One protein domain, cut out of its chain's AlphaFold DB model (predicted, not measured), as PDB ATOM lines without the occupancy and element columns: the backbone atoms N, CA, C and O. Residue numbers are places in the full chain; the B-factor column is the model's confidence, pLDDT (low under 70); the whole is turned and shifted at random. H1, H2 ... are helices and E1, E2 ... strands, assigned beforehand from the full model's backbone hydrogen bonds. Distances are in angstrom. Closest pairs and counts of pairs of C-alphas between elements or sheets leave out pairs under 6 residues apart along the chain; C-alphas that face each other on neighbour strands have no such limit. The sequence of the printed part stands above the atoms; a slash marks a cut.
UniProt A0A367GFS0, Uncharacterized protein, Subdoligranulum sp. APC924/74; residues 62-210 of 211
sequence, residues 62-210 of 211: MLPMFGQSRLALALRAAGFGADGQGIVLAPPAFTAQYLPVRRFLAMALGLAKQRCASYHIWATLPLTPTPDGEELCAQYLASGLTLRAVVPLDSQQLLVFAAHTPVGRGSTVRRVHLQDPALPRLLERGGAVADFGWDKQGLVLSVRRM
ATOM      1  N   MET A  62     212.449 170.672 144.000       91.81
ATOM      2  CA  MET A  62     212.631 172.124 144.057       91.81
ATOM      3  C   MET A  62     213.971 172.427 144.729       91.81
ATOM      4  O   MET A  62     214.077 172.494 145.949       91.81
ATOM      5  N   LEU A  63     215.021 172.592 143.936       89.38
ATOM      6  CA  LEU A  63     216.376 172.776 144.443       89.38
ATOM      7  C   LEU A  63     216.662 174.266 144.671       89.38
ATOM      8  O   LEU A  63     216.350 175.079 143.799       89.38
ATOM      9  N   PRO A  64     217.290 174.663 145.789       88.38
ATOM     10  CA  PRO A  64     217.735 176.040 145.953       88.38
ATOM     11  C   PRO A  64     218.796 176.373 144.897       88.38
ATOM     12  O   PRO A  64     219.767 175.632 144.728       88.38
ATOM     13  N   MET A  65     218.644 177.511 144.214       87.81
ATOM     14  CA  MET A  65     219.562 177.947 143.151       87.81
ATOM     15  C   MET A  65     221.000 178.117 143.649       87.81
ATOM     16  O   MET A  65     221.917 177.968 142.860       87.81
ATOM     17  N   PHE A  66     221.215 178.368 144.943       85.31
ATOM     18  CA  PHE A  66     222.541 178.471 145.571       85.31
ATOM     19  C   PHE A  66     222.900 177.252 146.434       85.31
ATOM     20  O   PHE A  66     223.823 177.292 147.242       85.31
ATOM     21  N   GLY A  67     222.194 176.135 146.236       83.31
ATOM     22  CA  GLY A  67     222.552 174.845 146.814       83.31
ATOM     23  C   GLY A  67     223.752 174.187 146.130       83.31
ATOM     24  O   GLY A  67     224.272 174.660 145.114       83.31
ATOM     25  N   GLN A  68     224.158 173.041 146.675       84.44
ATOM     26  CA  GLN A  68     225.285 172.240 146.182       84.44
ATOM     27  C   GLN A  68     224.890 171.209 145.115       84.44
ATOM     28  O   GLN A  68     225.711 170.390 144.710       84.44
ATOM     29  N   SER A  69     223.637 171.216 144.647       85.12
ATOM     30  CA  SER A  69     223.234 170.288 143.591       85.12
ATOM     31  C   SER A  69     223.977 170.601 142.290       85.12
ATOM     32  O   SER A  69     224.199 171.763 141.937       85.12
ATOM     33  N   ARG A  70     224.337 169.550 141.546       85.50
ATOM     34  CA  ARG A  70     225.027 169.660 140.250       85.50
ATOM     35  C   ARG A  70     224.261 170.539 139.262       85.50
ATOM     36  O   ARG A  70     224.856 171.357 138.571       85.50
ATOM     37  N   LEU A  71     222.934 170.399 139.245       87.50
ATOM     38  CA  LEU A  71     222.048 171.197 138.405       87.50
ATOM     39  C   LEU A  71     222.136 172.689 138.749       87.50
ATOM     40  O   LEU A  71     222.327 173.513 137.859       87.50
ATOM     41  N   ALA A  72     222.044 173.036 140.035       87.69
ATOM     42  CA  ALA A  72     222.144 174.424 140.473       87.69
ATOM     43  C   ALA A  72     223.538 175.001 140.172       87.69
ATOM     44  O   ALA A  72     223.642 176.115 139.670       87.69
ATOM     45  N   LEU A  73     224.606 174.229 140.400       87.31
ATOM     46  CA  LEU A  73     225.979 174.614 140.048       87.31
ATOM     47  C   LEU A  73     226.136 174.923 138.552       87.31
ATOM     48  O   LEU A  73     226.706 175.955 138.204       87.31
ATOM     49  N   ALA A  74     225.610 174.068 137.672       88.00
ATOM     50  CA  ALA A  74     225.712 174.265 136.228       88.00
ATOM     51  C   ALA A  74     224.902 175.467 135.732       88.00
ATOM     52  O   ALA A  74     225.390 176.238 134.910       88.00
ATOM     53  N   LEU A  75     223.699 175.677 136.271       89.94
ATOM     54  CA  LEU A  75     222.904 176.862 135.951       89.94
ATOM     55  C   LEU A  75     223.603 178.149 136.404       89.94
ATOM     56  O   LEU A  75     223.670 179.102 135.631       89.94
ATOM     57  N   ARG A  76     224.203 178.167 137.600       88.94
ATOM     58  CA  ARG A  76     225.013 179.310 138.055       88.94
ATOM     59  C   ARG A  76     226.215 179.559 137.147       88.94
ATOM     60  O   ARG A  76     226.471 180.701 136.781       88.94
ATOM     61  N   ALA A  77     226.921 178.503 136.741       88.31
ATOM     62  CA  ALA A  77     228.041 178.611 135.805       88.31
ATOM     63  C   ALA A  77     227.612 179.150 134.427       88.31
ATOM     64  O   ALA A  77     228.376 179.859 133.779       88.31
ATOM     65  N   ALA A  78     226.376 178.865 134.009       88.56
ATOM     66  CA  ALA A  78     225.771 179.403 132.793       88.56
ATOM     67  C   ALA A  78     225.147 180.807 132.972       88.56
ATOM     68  O   ALA A  78     224.553 181.331 132.032       88.56
ATOM     69  N   GLY A  79     225.286 181.430 134.149       87.75
ATOM     70  CA  GLY A  79     224.843 182.802 134.419       87.75
ATOM     71  C   GLY A  79     223.402 182.944 134.926       87.75
ATOM     72  O   GLY A  79     222.872 184.054 134.938       87.75
ATOM     73  N   PHE A  80     222.752 181.856 135.349       86.31
ATOM     74  CA  PHE A  80     221.406 181.893 135.931       86.31
ATOM     75  C   PHE A  80     221.445 182.026 137.460       86.31
ATOM     76  O   PHE A  80     222.303 181.446 138.122       86.31
ATOM     77  N   GLY A  81     220.457 182.728 138.030       74.94
ATOM     78  CA  GLY A  81     220.323 182.916 139.480       74.94
ATOM     79  C   GLY A  81     221.028 184.173 139.977       74.94
ATOM     80  O   GLY A  81     222.157 184.106 140.452       74.94
ATOM     81  N   ALA A  82     220.362 185.321 139.864       66.69
ATOM     82  CA  ALA A  82     220.867 186.570 140.426       66.69
ATOM     83  C   ALA A  82     220.638 186.625 141.952       66.69
ATOM     84  O   ALA A  82     219.758 185.955 142.493       66.69
ATOM     85  N   ASP A  83     221.458 187.420 142.639       69.75
ATOM     86  CA  ASP A  83     221.279 187.846 144.038       69.75
ATOM     87  C   ASP A  83     221.278 186.757 145.123       69.75
ATOM     88  O   ASP A  83     220.762 186.964 146.221       69.75
ATOM     89  N   GLY A  84     221.869 185.586 144.874       65.12
ATOM     90  CA  GLY A  84     221.940 184.545 145.910       65.12
ATOM     91  C   GLY A  84     220.609 183.824 146.152       65.12
ATOM     92  O   GLY A  84     220.526 182.972 147.038       65.12
ATOM     93  N   GLN A  85     219.568 184.138 145.373       75.44
ATOM     94  CA  GLN A  85     218.207 183.647 145.576       75.44
ATOM     95  C   GLN A  85     217.649 182.983 144.314       75.44
ATOM     96  O   GLN A  85     218.025 183.291 143.185       75.44
ATOM     97  N   GLY A  86     216.755 182.016 144.515       87.50
ATOM     98  CA  GLY A  86     216.069 181.333 143.426       87.50
ATOM     99  C   GLY A  86     215.774 179.871 143.725       87.50
ATOM    100  O   GLY A  86     216.388 179.257 144.601       87.50
ATOM    101  N   ILE A  87     214.847 179.308 142.959       90.88
ATOM    102  CA  ILE A  87     214.512 177.883 142.984       90.88
ATOM    103  C   ILE A  87     214.664 177.325 141.576       90.88
ATOM    104  O   ILE A  87     214.298 177.969 140.594       90.88
ATOM    105  N   VAL A  88     215.197 176.115 141.494       91.81
ATOM    106  CA  VAL A  88     215.310 175.331 140.272       91.81
ATOM    107  C   VAL A  88     214.404 174.116 140.405       91.81
ATOM    108  O   VAL A  88     214.622 173.262 141.261       91.81
ATOM    109  N   LEU A  89     213.399 174.027 139.544       93.38
ATOM    110  CA  LEU A  89     212.630 172.813 139.328       93.38
ATOM    111  C   LEU A  89     213.491 171.843 138.511       93.38
ATOM    112  O   LEU A  89     213.836 172.112 137.354       93.38
ATOM    113  N   ALA A  90     213.876 170.735 139.140       92.00
ATOM    114  CA  ALA A  90     214.515 169.625 138.448       92.00
ATOM    115  C   ALA A  90     213.540 169.018 137.418       92.00
ATOM    116  O   ALA A  90     212.323 169.147 137.594       92.00
ATOM    117  N   PRO A  91     214.041 168.334 136.374       90.69
ATOM    118  CA  PRO A  91     213.174 167.570 135.485       90.69
ATOM    119  C   PRO A  91     212.331 166.593 136.318       90.69
ATOM    120  O   PRO A  91     212.878 165.992 137.246       90.69
ATOM    121  N   PRO A  92     211.021 166.458 136.058       91.94
ATOM    122  CA  PRO A  92     210.200 165.518 136.793       91.94
ATOM    123  C   PRO A  92     210.537 164.094 136.363       91.94
ATOM    124  O   PRO A  92     210.735 163.827 135.177       91.94
ATOM    125  N   ALA A  93     210.519 163.183 137.323       91.19
ATOM    126  CA  ALA A  93     210.386 161.762 137.064       91.19
ATOM    127  C   ALA A  93     208.896 161.433 137.058       91.19
ATOM    128  O   ALA A  93     208.191 161.838 137.982       91.19
ATOM    129  N   PHE A  94     208.404 160.712 136.057       91.06
ATOM    130  CA  PHE A  94     207.057 160.158 136.098       91.06
ATOM    131  C   PHE A  94     206.947 158.871 135.287       91.06
ATOM    132  O   PHE A  94     207.692 158.659 134.328       91.06
ATOM    133  N   THR A  95     206.014 158.011 135.679       89.56
ATOM    134  CA  THR A  95     205.698 156.776 134.959       89.56
ATOM    135  C   THR A  95     204.986 157.087 133.643       89.56
ATOM    136  O   THR A  95     204.307 158.106 133.504       89.56
ATOM    137  N   ALA A  96     205.080 156.182 132.668       84.38
ATOM    138  CA  ALA A  96     204.427 156.357 131.367       84.38
ATOM    139  C   ALA A  96     202.891 156.486 131.461       84.38
ATOM    140  O   ALA A  96     202.258 156.992 130.540       84.38
ATOM    141  N   GLN A  97     202.282 156.022 132.560       85.31
ATOM    142  CA  GLN A  97     200.838 156.092 132.794       85.31
ATOM    143  C   GLN A  97     200.402 157.354 133.556       85.31
ATOM    144  O   GLN A  97     199.210 157.524 133.810       85.31
ATOM    145  N   TYR A  98     201.330 158.235 133.940       88.88
ATOM    146  CA  TYR A  98     201.001 159.450 134.677       88.88
ATOM    147  C   TYR A  98     200.406 160.521 133.753       88.88
ATOM    148  O   TYR A  98     201.111 161.204 133.013       88.88
ATOM    149  N   LEU A  99     199.087 160.692 133.815       87.31
ATOM    150  CA  LEU A  99     198.343 161.633 132.971       87.31
ATOM    151  C   LEU A  99     198.342 163.100 133.459       87.31
ATOM    152  O   LEU A  99     198.389 164.001 132.615       87.31
ATOM    153  N   PRO A 100     198.313 163.427 134.772       89.38
ATOM    154  CA  PRO A 100     198.103 164.807 135.219       89.38
ATOM    155  C   PRO A 100     199.374 165.687 135.219       89.38
ATOM    156  O   PRO A 100     199.497 166.600 136.041       89.38
ATOM    157  N   VAL A 101     200.285 165.505 134.253       90.44
ATOM    158  CA  VAL A 101     201.574 166.224 134.124       90.44
ATOM    159  C   VAL A 101     201.415 167.742 134.239       90.44
ATOM    160  O   VAL A 101     202.112 168.390 135.018       90.44
ATOM    161  N   ARG A 102     200.458 168.339 133.519       89.19
ATOM    162  CA  ARG A 102     200.241 169.795 133.557       89.19
ATOM    163  C   ARG A 102     199.842 170.299 134.944       89.19
ATOM    164  O   ARG A 102     200.302 171.353 135.379       89.19
ATOM    165  N   ARG A 103     198.964 169.562 135.636       90.88
ATOM    166  CA  ARG A 103     198.509 169.914 136.993       90.88
ATOM    167  C   ARG A 103     199.661 169.786 137.984       90.88
ATOM    168  O   ARG A 103     199.837 170.672 138.816       90.88
ATOM    169  N   PHE A 104     200.476 168.747 137.830       93.75
ATOM    170  CA  PHE A 104     201.683 168.538 138.618       93.75
ATOM    171  C   PHE A 104     202.680 169.690 138.470       93.75
ATOM    172  O   PHE A 104     203.094 170.278 139.469       93.75
ATOM    173  N   LEU A 105     202.994 170.090 137.233       93.31
ATOM    174  CA  LEU A 105     203.881 171.222 136.947       93.31
ATOM    175  C   LEU A 105     203.330 172.543 137.497       93.31
ATOM    176  O   LEU A 105     204.072 173.318 138.100       93.31
ATOM    177  N   ALA A 106     202.029 172.794 137.333       91.12
ATOM    178  CA  ALA A 106     201.385 173.988 137.870       91.12
ATOM    179  C   ALA A 106     201.457 174.041 139.408       91.12
ATOM    180  O   ALA A 106     201.747 175.100 139.969       91.12
ATOM    181  N   MET A 107     201.249 172.907 140.086       92.88
ATOM    182  CA  MET A 107     201.377 172.793 141.542       92.88
ATOM    183  C   MET A 107     202.825 173.014 141.998       92.88
ATOM    184  O   MET A 107     203.064 173.825 142.893       92.88
ATOM    185  N   ALA A 108     203.800 172.366 141.351       93.06
ATOM    186  CA  ALA A 108     205.222 172.551 141.646       93.06
ATOM    187  C   ALA A 108     205.648 174.015 141.484       93.06
ATOM    188  O   ALA A 108     206.328 174.576 142.345       93.06
ATOM    189  N   LEU A 109     205.187 174.668 140.414       91.19
ATOM    190  CA  LEU A 109     205.434 176.083 140.188       91.19
ATOM    191  C   LEU A 109     204.763 176.963 141.257       91.19
ATOM    192  O   LEU A 109     205.378 177.916 141.736       91.19
ATOM    193  N   GLY A 110     203.529 176.652 141.660       90.38
ATOM    194  CA  GLY A 110     202.838 177.342 142.753       90.38
ATOM    195  C   GLY A 110     203.604 177.255 144.076       90.38
ATOM    196  O   GLY A 110     203.832 178.276 144.726       90.38
ATOM    197  N   LEU A 111     204.085 176.062 144.430       90.75
ATOM    198  CA  LEU A 111     204.907 175.838 145.622       90.75
ATOM    199  C   LEU A 111     206.254 176.568 145.540       90.75
ATOM    200  O   LEU A 111     206.680 177.190 146.513       90.75
ATOM    201  N   ALA A 112     206.916 176.554 144.381       90.38
ATOM    202  CA  ALA A 112     208.156 177.299 144.180       90.38
ATOM    203  C   ALA A 112     207.947 178.813 144.355       90.38
ATOM    204  O   ALA A 112     208.772 179.472 144.981       90.38
ATOM    205  N   LYS A 113     206.819 179.362 143.881       87.94
ATOM    206  CA  LYS A 113     206.447 180.774 144.101       87.94
ATOM    207  C   LYS A 113     206.217 181.102 145.570       87.94
ATOM    208  O   LYS A 113     206.601 182.174 146.009       87.94
ATOM    209  N   GLN A 114     205.632 180.188 146.339       87.69
ATOM    210  CA  GLN A 114     205.455 180.382 147.782       87.69
ATOM    211  C   GLN A 114     206.789 180.357 148.540       87.69
ATOM    212  O   GLN A 114     206.947 181.056 149.536       87.69
ATOM    213  N   ARG A 115     207.750 179.552 148.074       83.81
ATOM    214  CA  ARG A 115     209.065 179.381 148.712       83.81
ATOM    215  C   ARG A 115     210.105 180.408 148.284       83.81
ATOM    216  O   ARG A 115     211.098 180.588 148.985       83.81
ATOM    217  N   CYS A 116     209.918 181.047 147.136       78.75
ATOM    218  CA  CYS A 116     210.865 182.002 146.590       78.75
ATOM    219  C   CYS A 116     210.281 183.414 146.636       78.75
ATOM    220  O   CYS A 116     209.400 183.750 145.853       78.75
ATOM    221  N   ALA A 117     210.812 184.254 147.527       68.50
ATOM    222  CA  ALA A 117     210.482 185.680 147.553       68.50
ATOM    223  C   ALA A 117     211.019 186.428 146.314       68.50
ATOM    224  O   ALA A 117     210.514 187.488 145.958       68.50
ATOM    225  N   SER A 118     212.036 185.866 145.649       67.69
ATOM    226  CA  SER A 118     212.582 186.376 144.391       67.69
ATOM    227  C   SER A 118     211.831 185.803 143.181       67.69
ATOM    228  O   SER A 118     211.392 184.655 143.193       67.69
ATOM    229  N   TYR A 119     211.753 186.554 142.081       72.38
ATOM    230  CA  TYR A 119     211.137 186.089 140.828       72.38
ATOM    231  C   TYR A 119     211.982 185.036 140.066       72.38
ATOM    232  O   TYR A 119     211.605 184.611 138.970       72.38
ATOM    233  N   HIS A 120     213.112 184.583 140.630       86.38
ATOM    234  CA  HIS A 120     214.073 183.664 140.010       86.38
ATOM    235  C   HIS A 120     213.684 182.192 140.186       86.38
ATOM    236  O   HIS A 120     214.366 181.416 140.859       86.38
ATOM    237  N   ILE A 121     212.580 181.801 139.551       91.50
ATOM    238  CA  ILE A 121     212.179 180.396 139.444       91.50
ATOM    239  C   ILE A 121     212.535 179.892 138.054       91.50
ATOM    240  O   ILE A 121     212.024 180.393 137.045       91.50
ATOM    241  N   TRP A 122     213.387 178.878 138.042       92.62
ATOM    242  CA  TRP A 122     213.873 178.204 136.853       92.62
ATOM    243  C   TRP A 122     213.341 176.784 136.816       92.62
ATOM    244  O   TRP A 122     213.080 176.189 137.858       92.62
ATOM    245  N   ALA A 123     213.206 176.226 135.626       93.94
ATOM    246  CA  ALA A 123     212.926 174.812 135.443       93.94
ATOM    247  C   ALA A 123     213.844 174.261 134.359       93.94
ATOM    248  O   ALA A 123     214.266 175.008 133.474       93.94
ATOM    249  N   THR A 124     214.171 172.978 134.430       93.50
ATOM    250  CA  THR A 124     215.058 172.355 133.443       93.50
ATOM    251  C   THR A 124     214.473 171.067 132.906       93.50
ATOM    252  O   THR A 124     213.772 170.357 133.622       93.50
ATOM    253  N   LEU A 125     214.775 170.780 131.646       92.50
ATOM    254  CA  LEU A 125     214.392 169.550 130.966       92.50
ATOM    255  C   LEU A 125     215.562 169.105 130.081       92.50
ATOM    256  O   LEU A 125     216.088 169.946 129.351       92.50
ATOM    257  N   PRO A 126     215.992 167.834 130.100       90.31
ATOM    258  CA  PRO A 126     216.949 167.345 129.120       90.31
ATOM    259  C   PRO A 126     216.422 167.556 127.703       90.31
ATOM    260  O   PRO A 126     215.258 167.292 127.415       90.31
ATOM    261  N   LEU A 127     217.278 168.035 126.805       90.31
ATOM    262  CA  LEU A 127     216.971 168.092 125.385       90.31
ATOM    263  C   LEU A 127     216.988 166.661 124.838       90.31
ATOM    264  O   LEU A 127     218.019 166.164 124.383       90.31
ATOM    265  N   THR A 128     215.843 165.993 124.918       83.25
ATOM    266  CA  THR A 128     215.628 164.663 124.352       83.25
ATOM    267  C   THR A 128     214.770 164.776 123.095       83.25
ATOM    268  O   THR A 128     213.636 165.246 123.181       83.25
ATOM    269  N   PRO A 129     215.273 164.341 121.925       71.31
ATOM    270  CA  PRO A 129     214.553 164.391 120.654       71.31
ATOM    271  C   PRO A 129     213.503 163.271 120.546       71.31
ATOM    272  O   PRO A 129     213.466 162.529 119.567       71.31
ATOM    273  N   THR A 130     212.694 163.093 121.587       84.44
ATOM    274  CA  THR A 130     211.639 162.079 121.657       84.44
ATOM    275  C   THR A 130     210.273 162.760 121.705       84.44
ATOM    276  O   THR A 130     210.182 163.869 122.236       84.44
ATOM    277  N   PRO A 131     209.203 162.107 121.213       84.00
ATOM    278  CA  PRO A 131     207.843 162.628 121.348       84.00
ATOM    279  C   PRO A 131     207.494 162.997 122.795       84.00
ATOM    280  O   PRO A 131     206.933 164.059 123.039       84.00
ATOM    281  N   ASP A 132     207.925 162.184 123.762       86.12
ATOM    282  CA  ASP A 132     207.695 162.444 125.188       86.12
ATOM    283  C   ASP A 132     208.445 163.692 125.687       86.12
ATOM    284  O   ASP A 132     207.918 164.461 126.492       86.12
ATOM    285  N   GLY A 133     209.668 163.928 125.196       89.19
ATOM    286  CA  GLY A 133     210.446 165.125 125.523       89.19
ATOM    287  C   GLY A 133     209.836 166.397 124.933       89.19
ATOM    288  O   GLY A 133     209.777 167.432 125.600       89.19
ATOM    289  N   GLU A 134     209.339 166.312 123.699       93.06
ATOM    290  CA  GLU A 134     208.612 167.395 123.033       93.06
ATOM    291  C   GLU A 134     207.287 167.709 123.732       93.06
ATOM    292  O   GLU A 134     207.009 168.874 124.024       93.06
ATOM    293  N   GLU A 135     206.509 166.685 124.077       91.88
ATOM    294  CA  GLU A 135     205.261 166.842 124.821       91.88
ATOM    295  C   GLU A 135     205.531 167.485 126.186       91.88
ATOM    296  O   GLU A 135     204.902 168.480 126.544       91.88
ATOM    297  N   LEU A 136     206.538 167.015 126.928       91.75
ATOM    298  CA  LEU A 136     206.888 167.606 128.217       91.75
ATOM    299  C   LEU A 136     207.369 169.061 128.081       91.75
ATOM    300  O   LEU A 136     206.995 169.912 128.893       91.75
ATOM    301  N   CYS A 137     208.128 169.390 127.030       93.69
ATOM    302  CA  CYS A 137     208.487 170.774 126.713       93.69
ATOM    303  C   CYS A 137     207.239 171.635 126.456       93.69
ATOM    304  O   CYS A 137     207.138 172.752 126.976       93.69
ATOM    305  N   ALA A 138     206.267 171.127 125.698       92.88
ATOM    306  CA  ALA A 138     204.993 171.802 125.467       92.88
ATOM    307  C   ALA A 138     204.220 172.015 126.781       92.88
ATOM    308  O   ALA A 138     203.709 173.113 127.021       92.88
ATOM    309  N   GLN A 139     204.200 171.023 127.676       92.75
ATOM    310  CA  GLN A 139     203.557 171.137 128.991       92.75
ATOM    311  C   GLN A 139     204.217 172.200 129.879       92.75
ATOM    312  O   GLN A 139     203.512 172.949 130.565       92.75
ATOM    313  N   TYR A 140     205.545 172.337 129.842       93.25
ATOM    314  CA  TYR A 140     206.260 173.419 130.531       93.25
ATOM    315  C   TYR A 140     205.809 174.796 130.025       93.25
ATOM    316  O   TYR A 140     205.421 175.657 130.821       93.25
ATOM    317  N   LEU A 141     205.788 174.988 128.703       91.44
ATOM    318  CA  LEU A 141     205.342 176.236 128.073       91.44
ATOM    319  C   LEU A 141     203.869 176.544 128.394       91.44
ATOM    320  O   LEU A 141     203.530 177.667 128.768       91.44
ATOM    321  N   ALA A 142     202.996 175.535 128.324       89.75
ATOM    322  CA  ALA A 142     201.569 175.640 128.642       89.75
ATOM    323  C   ALA A 142     201.276 175.863 130.139       89.75
ATOM    324  O   ALA A 142     200.158 176.248 130.505       89.75
ATOM    325  N   SER A 143     202.262 175.611 131.004       87.38
ATOM    326  CA  SER A 143     202.219 175.899 132.445       87.38
ATOM    327  C   SER A 143     202.676 177.328 132.772       87.38
ATOM    328  O   SER A 143     202.726 177.711 133.939       87.38
ATOM    329  N   GLY A 144     202.983 178.135 131.748       84.81
ATOM    330  CA  GLY A 144     203.379 179.537 131.889       84.81
ATOM    331  C   GLY A 144     204.883 179.748 132.040       84.81
ATOM    332  O   GLY A 144     205.309 180.846 132.394       84.81
ATOM    333  N   LEU A 145     205.697 178.722 131.779       90.06
ATOM    334  CA  LEU A 145     207.143 178.871 131.711       90.06
ATOM    335  C   LEU A 145     207.568 179.383 130.328       90.06
ATOM    336  O   LEU A 145     206.953 179.093 129.305       90.06
ATOM    337  N   THR A 146     208.658 180.137 130.294       90.88
ATOM    338  CA  THR A 146     209.308 180.610 129.066       90.88
ATOM    339  C   THR A 146     210.588 179.828 128.844       90.88
ATOM    340  O   THR A 146     211.417 179.814 129.748       90.88
ATOM    341  N   LEU A 147     210.805 179.245 127.665       93.31
ATOM    342  CA  LEU A 147     212.108 178.675 127.305       93.31
ATOM    343  C   LEU A 147     213.106 179.811 127.045       93.31
ATOM    344  O   LEU A 147     212.846 180.681 126.211       93.31
ATOM    345  N   ARG A 148     214.237 179.806 127.758       90.56
ATOM    346  CA  ARG A 148     215.221 180.903 127.787       90.56
ATOM    347  C   ARG A 148     216.600 180.536 127.280       90.56
ATOM    348  O   ARG A 148     217.309 181.427 126.835       90.56
ATOM    349  N   ALA A 149     216.994 179.274 127.376       92.56
ATOM    350  CA  ALA A 149     218.308 178.847 126.924       92.56
ATOM    351  C   ALA A 149     218.366 177.342 126.697       92.56
ATOM    352  O   ALA A 149     217.511 176.588 127.166       92.56
ATOM    353  N   VAL A 150     219.435 176.935 126.021       93.81
ATOM    354  CA  VAL A 150     219.939 175.569 126.043       93.81
ATOM    355  C   VAL A 150     221.327 175.617 126.667       93.81
ATOM    356  O   VAL A 150     222.189 176.338 126.169       93.81
ATOM    357  N   VAL A 151     221.540 174.893 127.763       91.62
ATOM    358  CA  VAL A 151     222.822 174.866 128.481       91.62
ATOM    359  C   VAL A 151     223.411 173.460 128.471       91.62
ATOM    360  O   VAL A 151     222.667 172.492 128.625       91.62
ATOM    361  N   PRO A 152     224.730 173.303 128.307       90.25
ATOM    362  CA  PRO A 152     225.362 172.010 128.502       90.25
ATOM    363  C   PRO A 152     225.423 171.676 130.000       90.25
ATOM    364  O   PRO A 152     225.888 172.480 130.807       90.25
ATOM    365  N   LEU A 153     224.996 170.471 130.364       87.56
ATOM    366  CA  LEU A 153     225.326 169.840 131.637       87.56
ATOM    367  C   LEU A 153     225.870 168.447 131.325       87.56
ATOM    368  O   LEU A 153     225.158 167.574 130.835       87.56
ATOM    369  N   ASP A 154     227.151 168.251 131.617       83.44
ATOM    370  CA  ASP A 154     227.877 167.012 131.338       83.44
ATOM    371  C   ASP A 154     227.874 166.662 129.843       83.44
ATOM    372  O   ASP A 154     228.353 167.436 129.019       83.44
ATOM    373  N   SER A 155     227.355 165.485 129.492       82.88
ATOM    374  CA  SER A 155     227.208 165.004 128.115       82.88
ATOM    375  C   SER A 155     225.806 165.249 127.546       82.88
ATOM    376  O   SER A 155     225.467 164.686 126.509       82.88
ATOM    377  N   GLN A 156     224.977 166.053 128.220       86.88
ATOM    378  CA  GLN A 156     223.612 166.360 127.801       86.88
ATOM    379  C   GLN A 156     223.406 167.868 127.652       86.88
ATOM    380  O   GLN A 156     224.053 168.688 128.303       86.88
ATOM    381  N   GLN A 157     222.478 168.241 126.776       90.94
ATOM    382  CA  GLN A 157     221.959 169.601 126.717       90.94
ATOM    383  C   GLN A 157     220.686 169.679 127.553       90.94
ATOM    384  O   GLN A 157     219.866 168.766 127.519       90.94
ATOM    385  N   LEU A 158     220.518 170.766 128.297       92.69
ATOM    386  CA  LEU A 158     219.328 171.057 129.078       92.69
ATOM    387  C   LEU A 158     218.626 172.277 128.501       92.69
ATOM    388  O   LEU A 158     219.226 173.340 128.346       92.69
ATOM    389  N   LEU A 159     217.335 172.140 128.248       94.62
ATOM    390  CA  LEU A 159     216.421 173.254 128.073       94.62
ATOM    391  C   LEU A 159     216.226 173.944 129.427       94.62
ATOM    392  O   LEU A 159     215.923 173.286 130.423       94.62
ATOM    393  N   VAL A 160     216.387 175.266 129.464       94.44
ATOM    394  CA  VAL A 160     216.218 176.083 130.673       94.44
ATOM    395  C   VAL A 160     215.018 176.995 130.505       94.44
ATOM    396  O   VAL A 160     214.961 177.799 129.572       94.44
ATOM    397  N   PHE A 161     214.084 176.904 131.443       93.94
ATOM    398  CA  PHE A 161     212.854 177.676 131.456       93.94
ATOM    399  C   PHE A 161     212.779 178.628 132.649       93.94
ATOM    400  O   PHE A 161     213.389 178.376 133.684       93.94
ATOM    401  N   ALA A 162     211.983 179.691 132.527       90.62
ATOM    402  CA  ALA A 162     211.772 180.701 133.563       90.62
ATOM    403  C   ALA A 162     210.284 181.026 133.760       90.62
ATOM    404  O   ALA A 162     209.554 181.188 132.783       90.62
ATOM    405  N   ALA A 163     209.842 181.186 135.012       86.81
ATOM    406  CA  ALA A 163     208.431 181.428 135.343       86.81
ATOM    407  C   ALA A 163     207.957 182.889 135.261       86.81
ATOM    408  O   ALA A 163     206.753 183.136 135.272       86.81
ATOM    409  N   HIS A 164     208.876 183.857 135.211       71.81
ATOM    410  CA  HIS A 164     208.551 185.291 135.227       71.81
ATOM    411  C   HIS A 164     209.421 186.045 134.230       71.81
ATOM    412  O   HIS A 164     210.232 186.892 134.596       71.81
ATOM    413  N   THR A 165     209.275 185.704 132.953       62.34
ATOM    414  CA  THR A 165     209.888 186.495 131.892       62.34
ATOM    415  C   THR A 165     208.798 187.289 131.176       62.34
ATOM    416  O   THR A 165     207.962 186.668 130.520       62.34
ATOM    417  N   PRO A 166     208.771 188.629 131.272       57.78
ATOM    418  CA  PRO A 166     207.988 189.423 130.343       57.78
ATOM    419  C   PRO A 166     208.633 189.248 128.971       57.78
ATOM    420  O   PRO A 166     209.723 189.750 128.711       57.78
ATOM    421  N   VAL A 167     208.006 188.457 128.113       57.94
ATOM    422  CA  VAL A 167     208.418 188.378 126.716       57.94
ATOM    423  C   VAL A 167     207.563 189.377 125.970       57.94
ATOM    424  O   VAL A 167     206.336 189.374 126.107       57.94
ATOM    425  N   GLY A 168     208.229 190.286 125.261       54.53
ATOM    426  CA  GLY A 168     207.573 191.383 124.567       54.53
ATOM    427  C   GLY A 168     206.467 190.876 123.645       54.53
ATOM    428  O   GLY A 168     206.522 189.764 123.107       54.53
ATOM    429  N   ARG A 169     205.465 191.724 123.393       56.12
ATOM    430  CA  ARG A 169     204.471 191.478 122.330       56.12
ATOM    431  C   ARG A 169     205.079 191.633 120.923       56.12
ATOM    432  O   ARG A 169     204.332 191.703 119.950       56.12
ATOM    433  N   GLY A 170     206.407 191.709 120.819       59.69
ATOM    434  CA  GLY A 170     207.156 191.829 119.579       59.69
ATOM    435  C   GLY A 170     206.934 190.669 118.605       59.69
ATOM    436  O   GLY A 170     206.362 189.624 118.931       59.69
ATOM    437  N   SER A 171     207.397 190.869 117.370       65.50
ATOM    438  CA  SER A 171     207.242 189.910 116.279       65.50
ATOM    439  C   SER A 171     208.031 188.618 116.523       65.50
ATOM    440  O   SER A 171     209.148 188.621 117.050       65.50
ATOM    441  N   THR A 172     207.446 187.491 116.107       70.25
ATOM    442  CA  THR A 172     208.137 186.197 116.061       70.25
ATOM    443  C   THR A 172     209.407 186.332 115.229       70.25
ATOM    444  O   THR A 172     209.354 186.701 114.057       70.25
ATOM    445  N   VAL A 173     210.551 186.019 115.837       74.19
ATOM    446  CA  VAL A 173     211.861 186.044 115.175       74.19
ATOM    447  C   VAL A 173     211.957 184.887 114.201       74.19
ATOM    448  O   VAL A 173     212.367 185.065 113.056       74.19
ATOM    449  N   ARG A 174     211.614 183.685 114.674       86.75
ATOM    450  CA  ARG A 174     211.697 182.455 113.892       86.75
ATOM    451  C   ARG A 174     210.856 181.355 114.530       86.75
ATOM    452  O   ARG A 174     210.736 181.302 115.754       86.75
ATOM    453  N   ARG A 175     210.320 180.467 113.692       90.12
ATOM    454  CA  ARG A 175     209.761 179.180 114.119       90.12
ATOM    455  C   ARG A 175     210.810 178.091 113.923       90.12
ATOM    456  O   ARG A 175     211.412 178.041 112.849       90.12
ATOM    457  N   VAL A 176     211.063 177.287 114.948       93.00
ATOM    458  CA  VAL A 176     212.113 176.254 114.948       93.00
ATOM    459  C   VAL A 176     211.686 175.022 115.739       93.00
ATOM    460  O   VAL A 176     210.893 175.133 116.671       93.00
ATOM    461  N   HIS A 177     212.242 173.866 115.391       93.19
ATOM    462  CA  HIS A 177     212.120 172.642 116.185       93.19
ATOM    463  C   HIS A 177     213.122 172.632 117.343       93.19
ATOM    464  O   HIS A 177     214.130 173.343 117.298       93.19
ATOM    465  N   LEU A 178     212.892 171.784 118.352       91.38
ATOM    466  CA  LEU A 178     213.818 171.626 119.486       91.38
ATOM    467  C   LEU A 178     215.235 171.226 119.058       91.38
ATOM    468  O   LEU A 178     216.210 171.623 119.687       91.38
ATOM    469  N   GLN A 179     215.342 170.462 117.972       88.44
ATOM    470  CA  GLN A 179     216.611 169.966 117.444       88.44
ATOM    471  C   GLN A 179     217.284 170.932 116.461       88.44
ATOM    472  O   GLN A 179     218.357 170.614 115.951       88.44
ATOM    473  N   ASP A 180     216.679 172.088 116.154       91.94
ATOM    474  CA  ASP A 180     217.295 173.048 115.235       91.94
ATOM    475  C   ASP A 180     218.636 173.527 115.832       91.94
ATOM    476  O   ASP A 180     218.645 174.119 116.916       91.94
ATOM    477  N   PRO A 181     219.777 173.339 115.140       91.50
ATOM    478  CA  PRO A 181     221.088 173.755 115.642       91.50
ATOM    479  C   PRO A 181     221.199 175.260 115.927       91.50
ATOM    480  O   PRO A 181     222.099 175.698 116.646       91.50
ATOM    481  N   ALA A 182     220.311 176.076 115.357       91.75
ATOM    482  CA  ALA A 182     220.245 177.507 115.610       91.75
ATOM    483  C   ALA A 182     219.480 177.866 116.895       91.75
ATOM    484  O   ALA A 182     219.577 179.019 117.323       91.75
ATOM    485  N   LEU A 183     218.738 176.936 117.510       91.81
ATOM    486  CA  LEU A 183     217.904 177.202 118.687       91.81
ATOM    487  C   LEU A 183     218.676 177.891 119.828       91.81
ATOM    488  O   LEU A 183     218.196 178.932 120.281       91.81
ATOM    489  N   PRO A 184     219.877 177.435 120.250       91.69
ATOM    490  CA  PRO A 184     220.619 178.108 121.320       91.69
ATOM    491  C   PRO A 184     220.899 179.586 121.005       91.69
ATOM    492  O   PRO A 184     220.605 180.463 121.813       91.69
ATOM    493  N   ARG A 185     221.351 179.882 119.778       90.25
ATOM    494  CA  ARG A 185     221.647 181.256 119.320       90.25
ATOM    495  C   ARG A 185     220.401 182.131 119.186       90.25
ATOM    496  O   ARG A 185     220.484 183.353 119.283       90.25
ATOM    497  N   LEU A 186     219.246 181.533 118.900       89.62
ATOM    498  CA  LEU A 186     217.975 182.257 118.854       89.62
ATOM    499  C   LEU A 186     217.512 182.637 120.264       89.62
ATOM    500  O   LEU A 186     217.023 183.750 120.459       89.62
ATOM    501  N   LEU A 187     217.706 181.744 121.237       89.75
ATOM    502  CA  LEU A 187     217.346 181.967 122.637       89.75
ATOM    503  C   LEU A 187     218.256 182.991 123.336       89.75
ATOM    504  O   LEU A 187     217.777 183.726 124.189       89.75
ATOM    505  N   GLU A 188     219.510 183.163 122.907       86.69
ATOM    506  CA  GLU A 188     220.352 184.296 123.352       86.69
ATOM    507  C   GLU A 188     219.703 185.667 123.088       86.69
ATOM    508  O   GLU A 188     219.976 186.643 123.784       86.69
ATOM    509  N   ARG A 189     218.839 185.758 122.070       79.06
ATOM    510  CA  ARG A 189     218.198 187.003 121.614       79.06
ATOM    511  C   ARG A 189     216.732 187.108 122.038       79.06
ATOM    512  O   ARG A 189     216.042 188.040 121.617       79.06
ATOM    513  N   GLY A 190     216.221 186.130 122.781       81.88
ATOM    514  CA  GLY A 190     214.787 185.912 122.868       81.88
ATOM    515  C   GLY A 190     214.341 184.855 123.871       81.88
ATOM    516  O   GLY A 190     215.054 184.472 124.793       81.88
ATOM    517  N   GLY A 191     213.117 184.383 123.675       84.44
ATOM    518  CA  GLY A 191     212.555 183.240 124.381       84.44
ATOM    519  C   GLY A 191     211.364 182.664 123.624       84.44
ATOM    520  O   GLY A 191     210.736 183.361 122.824       84.44
ATOM    521  N   ALA A 192     211.055 181.390 123.854       83.50
ATOM    522  CA  ALA A 192     209.810 180.792 123.374       83.50
ATOM    523  C   ALA A 192     208.781 180.784 124.510       83.50
ATOM    524  O   ALA A 192     209.074 180.332 125.619       83.50
ATOM    525  N   VAL A 193     207.584 181.299 124.235       77.62
ATOM    526  CA  VAL A 193     206.505 181.464 125.221       77.62
ATOM    527  C   VAL A 193     205.212 181.010 124.613       77.62
ATOM    528  O   VAL A 193     204.822 181.638 123.637       77.62
ATOM    529  N   ALA A 194     204.564 180.009 125.222       72.50
ATOM    530  CA  ALA A 194     203.158 179.580 125.067       72.50
ATOM    531  C   ALA A 194     202.554 179.472 123.640       72.50
ATOM    532  O   ALA A 194     201.423 179.030 123.489       72.50
ATOM    533  N   ASP A 195     203.292 179.845 122.604       77.31
ATOM    534  CA  ASP A 195     202.955 179.925 121.194       77.31
ATOM    535  C   ASP A 195     203.871 178.925 120.499       77.31
ATOM    536  O   ASP A 195     204.988 179.214 120.058       77.31
ATOM    537  N   PHE A 196     203.402 177.689 120.526       88.56
ATOM    538  CA  PHE A 196     204.011 176.547 119.884       88.56
ATOM    539  C   PHE A 196     202.931 175.829 119.076       88.56
ATOM    540  O   PHE A 196     201.733 175.998 119.303       88.56
ATOM    541  N   GLY A 197     203.358 175.059 118.088       91.38
ATOM    542  CA  GLY A 197     202.478 174.231 117.278       91.38
ATOM    543  C   GLY A 197     203.086 172.861 117.063       91.38
ATOM    544  O   GLY A 197     204.207 172.598 117.490       91.38
ATOM    545  N   TRP A 198     202.343 172.017 116.364       93.88
ATOM    546  CA  TRP A 198     202.783 170.689 115.972       93.88
ATOM    547  C   TRP A 198     202.697 170.563 114.460       93.88
ATOM    548  O   TRP A 198     201.704 170.974 113.854       93.88
ATOM    549  N   ASP A 199     203.732 169.996 113.857       92.75
ATOM    550  CA  ASP A 199     203.709 169.570 112.466       92.75
ATOM    551  C   ASP A 199     204.175 168.111 112.339       92.75
ATOM    552  O   ASP A 199     204.238 167.368 113.317       92.75
ATOM    553  N   LYS A 200     204.465 167.666 111.113       90.12
ATOM    554  CA  LYS A 200     204.876 166.279 110.845       90.12
ATOM    555  C   LYS A 200     206.245 165.911 111.431       90.12
ATOM    556  O   LYS A 200     206.547 164.726 111.504       90.12
ATOM    557  N   GLN A 201     207.078 166.895 111.761       88.62
ATOM    558  CA  GLN A 201     208.414 166.720 112.330       88.62
ATOM    559  C   GLN A 201     208.419 166.846 113.858       88.62
ATOM    560  O   GLN A 201     209.417 166.477 114.467       88.62
ATOM    561  N   GLY A 202     207.322 167.319 114.459       91.62
ATOM    562  CA  GLY A 202     207.151 167.389 115.908       91.62
ATOM    563  C   GLY A 202     206.812 168.790 116.400       91.62
ATOM    564  O   GLY A 202     206.137 169.570 115.714       91.62
ATOM    565  N   LEU A 203     207.270 169.105 117.609       94.06
ATOM    566  CA  LEU A 203     207.045 170.397 118.252       94.06
ATOM    567  C   LEU A 203     207.755 171.532 117.501       94.06
ATOM    568  O   LEU A 203     208.963 171.496 117.252       94.06
ATOM    569  N   VAL A 204     207.006 172.595 117.211       94.06
ATOM    570  CA  VAL A 204     207.494 173.832 116.595       94.06
ATOM    571  C   VAL A 204     207.343 174.981 117.581       94.06
ATOM    572  O   VAL A 204     206.230 175.371 117.936       94.06
ATOM    573  N   LEU A 205     208.460 175.587 117.966       92.12
ATOM    574  CA  LEU A 205     208.515 176.734 118.864       92.12
ATOM    575  C   LEU A 205     208.529 178.048 118.090       92.12
ATOM    576  O   LEU A 205     209.336 178.218 117.174       92.12
ATOM    577  N   SER A 206     207.717 179.019 118.505       89.81
ATOM    578  CA  SER A 206     207.864 180.411 118.071       89.81
ATOM    579  C   SER A 206     208.802 181.152 119.029       89.81
ATOM    580  O   SER A 206     208.426 181.469 120.157       89.81
ATOM    581  N   VAL A 207     210.026 181.456 118.585       88.44
ATOM    582  CA  VAL A 207     210.975 182.265 119.368       88.44
ATOM    583  C   VAL A 207     210.695 183.743 119.125       88.44
ATOM    584  O   VAL A 207     210.672 184.205 117.980       88.44
ATOM    585  N   ARG A 208     210.498 184.496 120.204       85.56
ATOM    586  CA  ARG A 208     210.212 185.936 120.191       85.56
ATOM    587  C   ARG A 208     211.376 186.708 120.791       85.56
ATOM    588  O   ARG A 208     212.089 186.179 121.641       85.56
ATOM    589  N   ARG A 209     211.581 187.953 120.350       79.19
ATOM    590  CA  ARG A 209     212.578 188.825 120.986       79.19
ATOM    591  C   ARG A 209     212.140 189.171 122.402       79.19
ATOM    592  O   ARG A 209     210.956 189.362 122.667       79.19
ATOM    593  N   MET A 210     213.125 189.260 123.278       70.19
ATOM    594  CA  MET A 210     212.988 189.929 124.563       70.19
ATOM    595  C   MET A 210     213.053 191.438 124.288       70.19
ATOM    596  O   MET A 210     213.957 191.867 123.570       70.19
TER     597      MET A 210
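Overview. This is residues 62 to 210 of the 211 residues of an uncharacterized protein of Subdoligranulum sp. APC924/74 (UniProt A0A367GFS0). One long, strongly twisted sheet of eight strands runs through the domain, with H2 and H3 packed on one face, the small H4 on the opposite face, and H1 packed on E2 and the last residue of E4. E4 and E7 both bend. The 149 printed residues hold four named helices and eight named strands in the order E1 H1 E2 H2 E3 H3 E4 E5 E6 H4 E7 E8, of mixed class. Across the mixed sheet the order is E1 E2 E3 E5 E4 E7 E8 E6. The whole is compact, with a radius of gyration of the C-alphas of 14.5 A, and rounded, spanning 40 by 37 by 32 A.

Arrangement. Edge strand E1, residues 62 to 64, is antiparallel to E2, residues 87 to 89, with N 63 and O 88 at 2.8 A. H1, residues 70 to 77, is on the sheet; its closest C-alphas to E4, residues 146 to 153, are Ala 74 and Leu 153, 6.4 A. E2 is parallel to E3, residues 121 to 126, with N 122 and O 87 at 2.9 A. With H2, residues 101 to 115, they form a strand-helix-strand unit, parallel neighbours with a helix between, its crossover right-handed. H2 lies over E2 and E3, along the strands, at a height over the sheet of 9.5 A; C-alphas Ile 87 and Ala 112 come closest to each other, 6.5 A. H3, residues 131 to 142, on the same face, touches H2 with residues 139 to 142 alone, at a steep tilt of 47 degrees, the same way; the closest C-alphas are Arg 102 and Gln 139, 5.8 A. E5, residues 156 to 162, is antiparallel to E3, N 123 and O 161 at 2.9 A, and forms a hairpin with E4, N 151 and O 158 at 2.8 A. E3, H3, E4 is a split unit, with E5 between its strands, and right-handed. E4, bending by 52 degrees at residue 149, is antiparallel to E7, residues 190 to 199, N 147 and O 192 at 2.9 A. E7 bends by 79 degrees at residue 194 and forms a hairpin with E8, residues 202 to 209, N 204 and O 197 at 2.8 A. Edge strand E6, residues 172 to 177, is antiparallel to E8, N 205 and O 176 at 2.8 A. H4, residues 183 to 187, has its closest C-alphas to E4 at Leu 187 and Ala 149, 5.4 A; E6, H4, E7 is a second right-handed split unit. Every O i to N i+4 pair is within hydrogen-bond range in H1, H2, H3 and H4.

Along the chain. E1 begins at C-alpha 62, (212.631, 172.124, 144.057). H2 spans 21.0 A and H3 16.2 A; E7 spans 22.3 A. E8, 22.7 A, ends at C-alpha 209, (212.578, 188.825, 120.986).

Size, cuts and confidence. C-alphas Gly 84 and Lys 200 are farthest apart, 43.1 A. The printed part has no cut; the link E2 to H2 is long. Residues 82 to 84, 117 to 118 and 165 to 171 have pLDDT under 70.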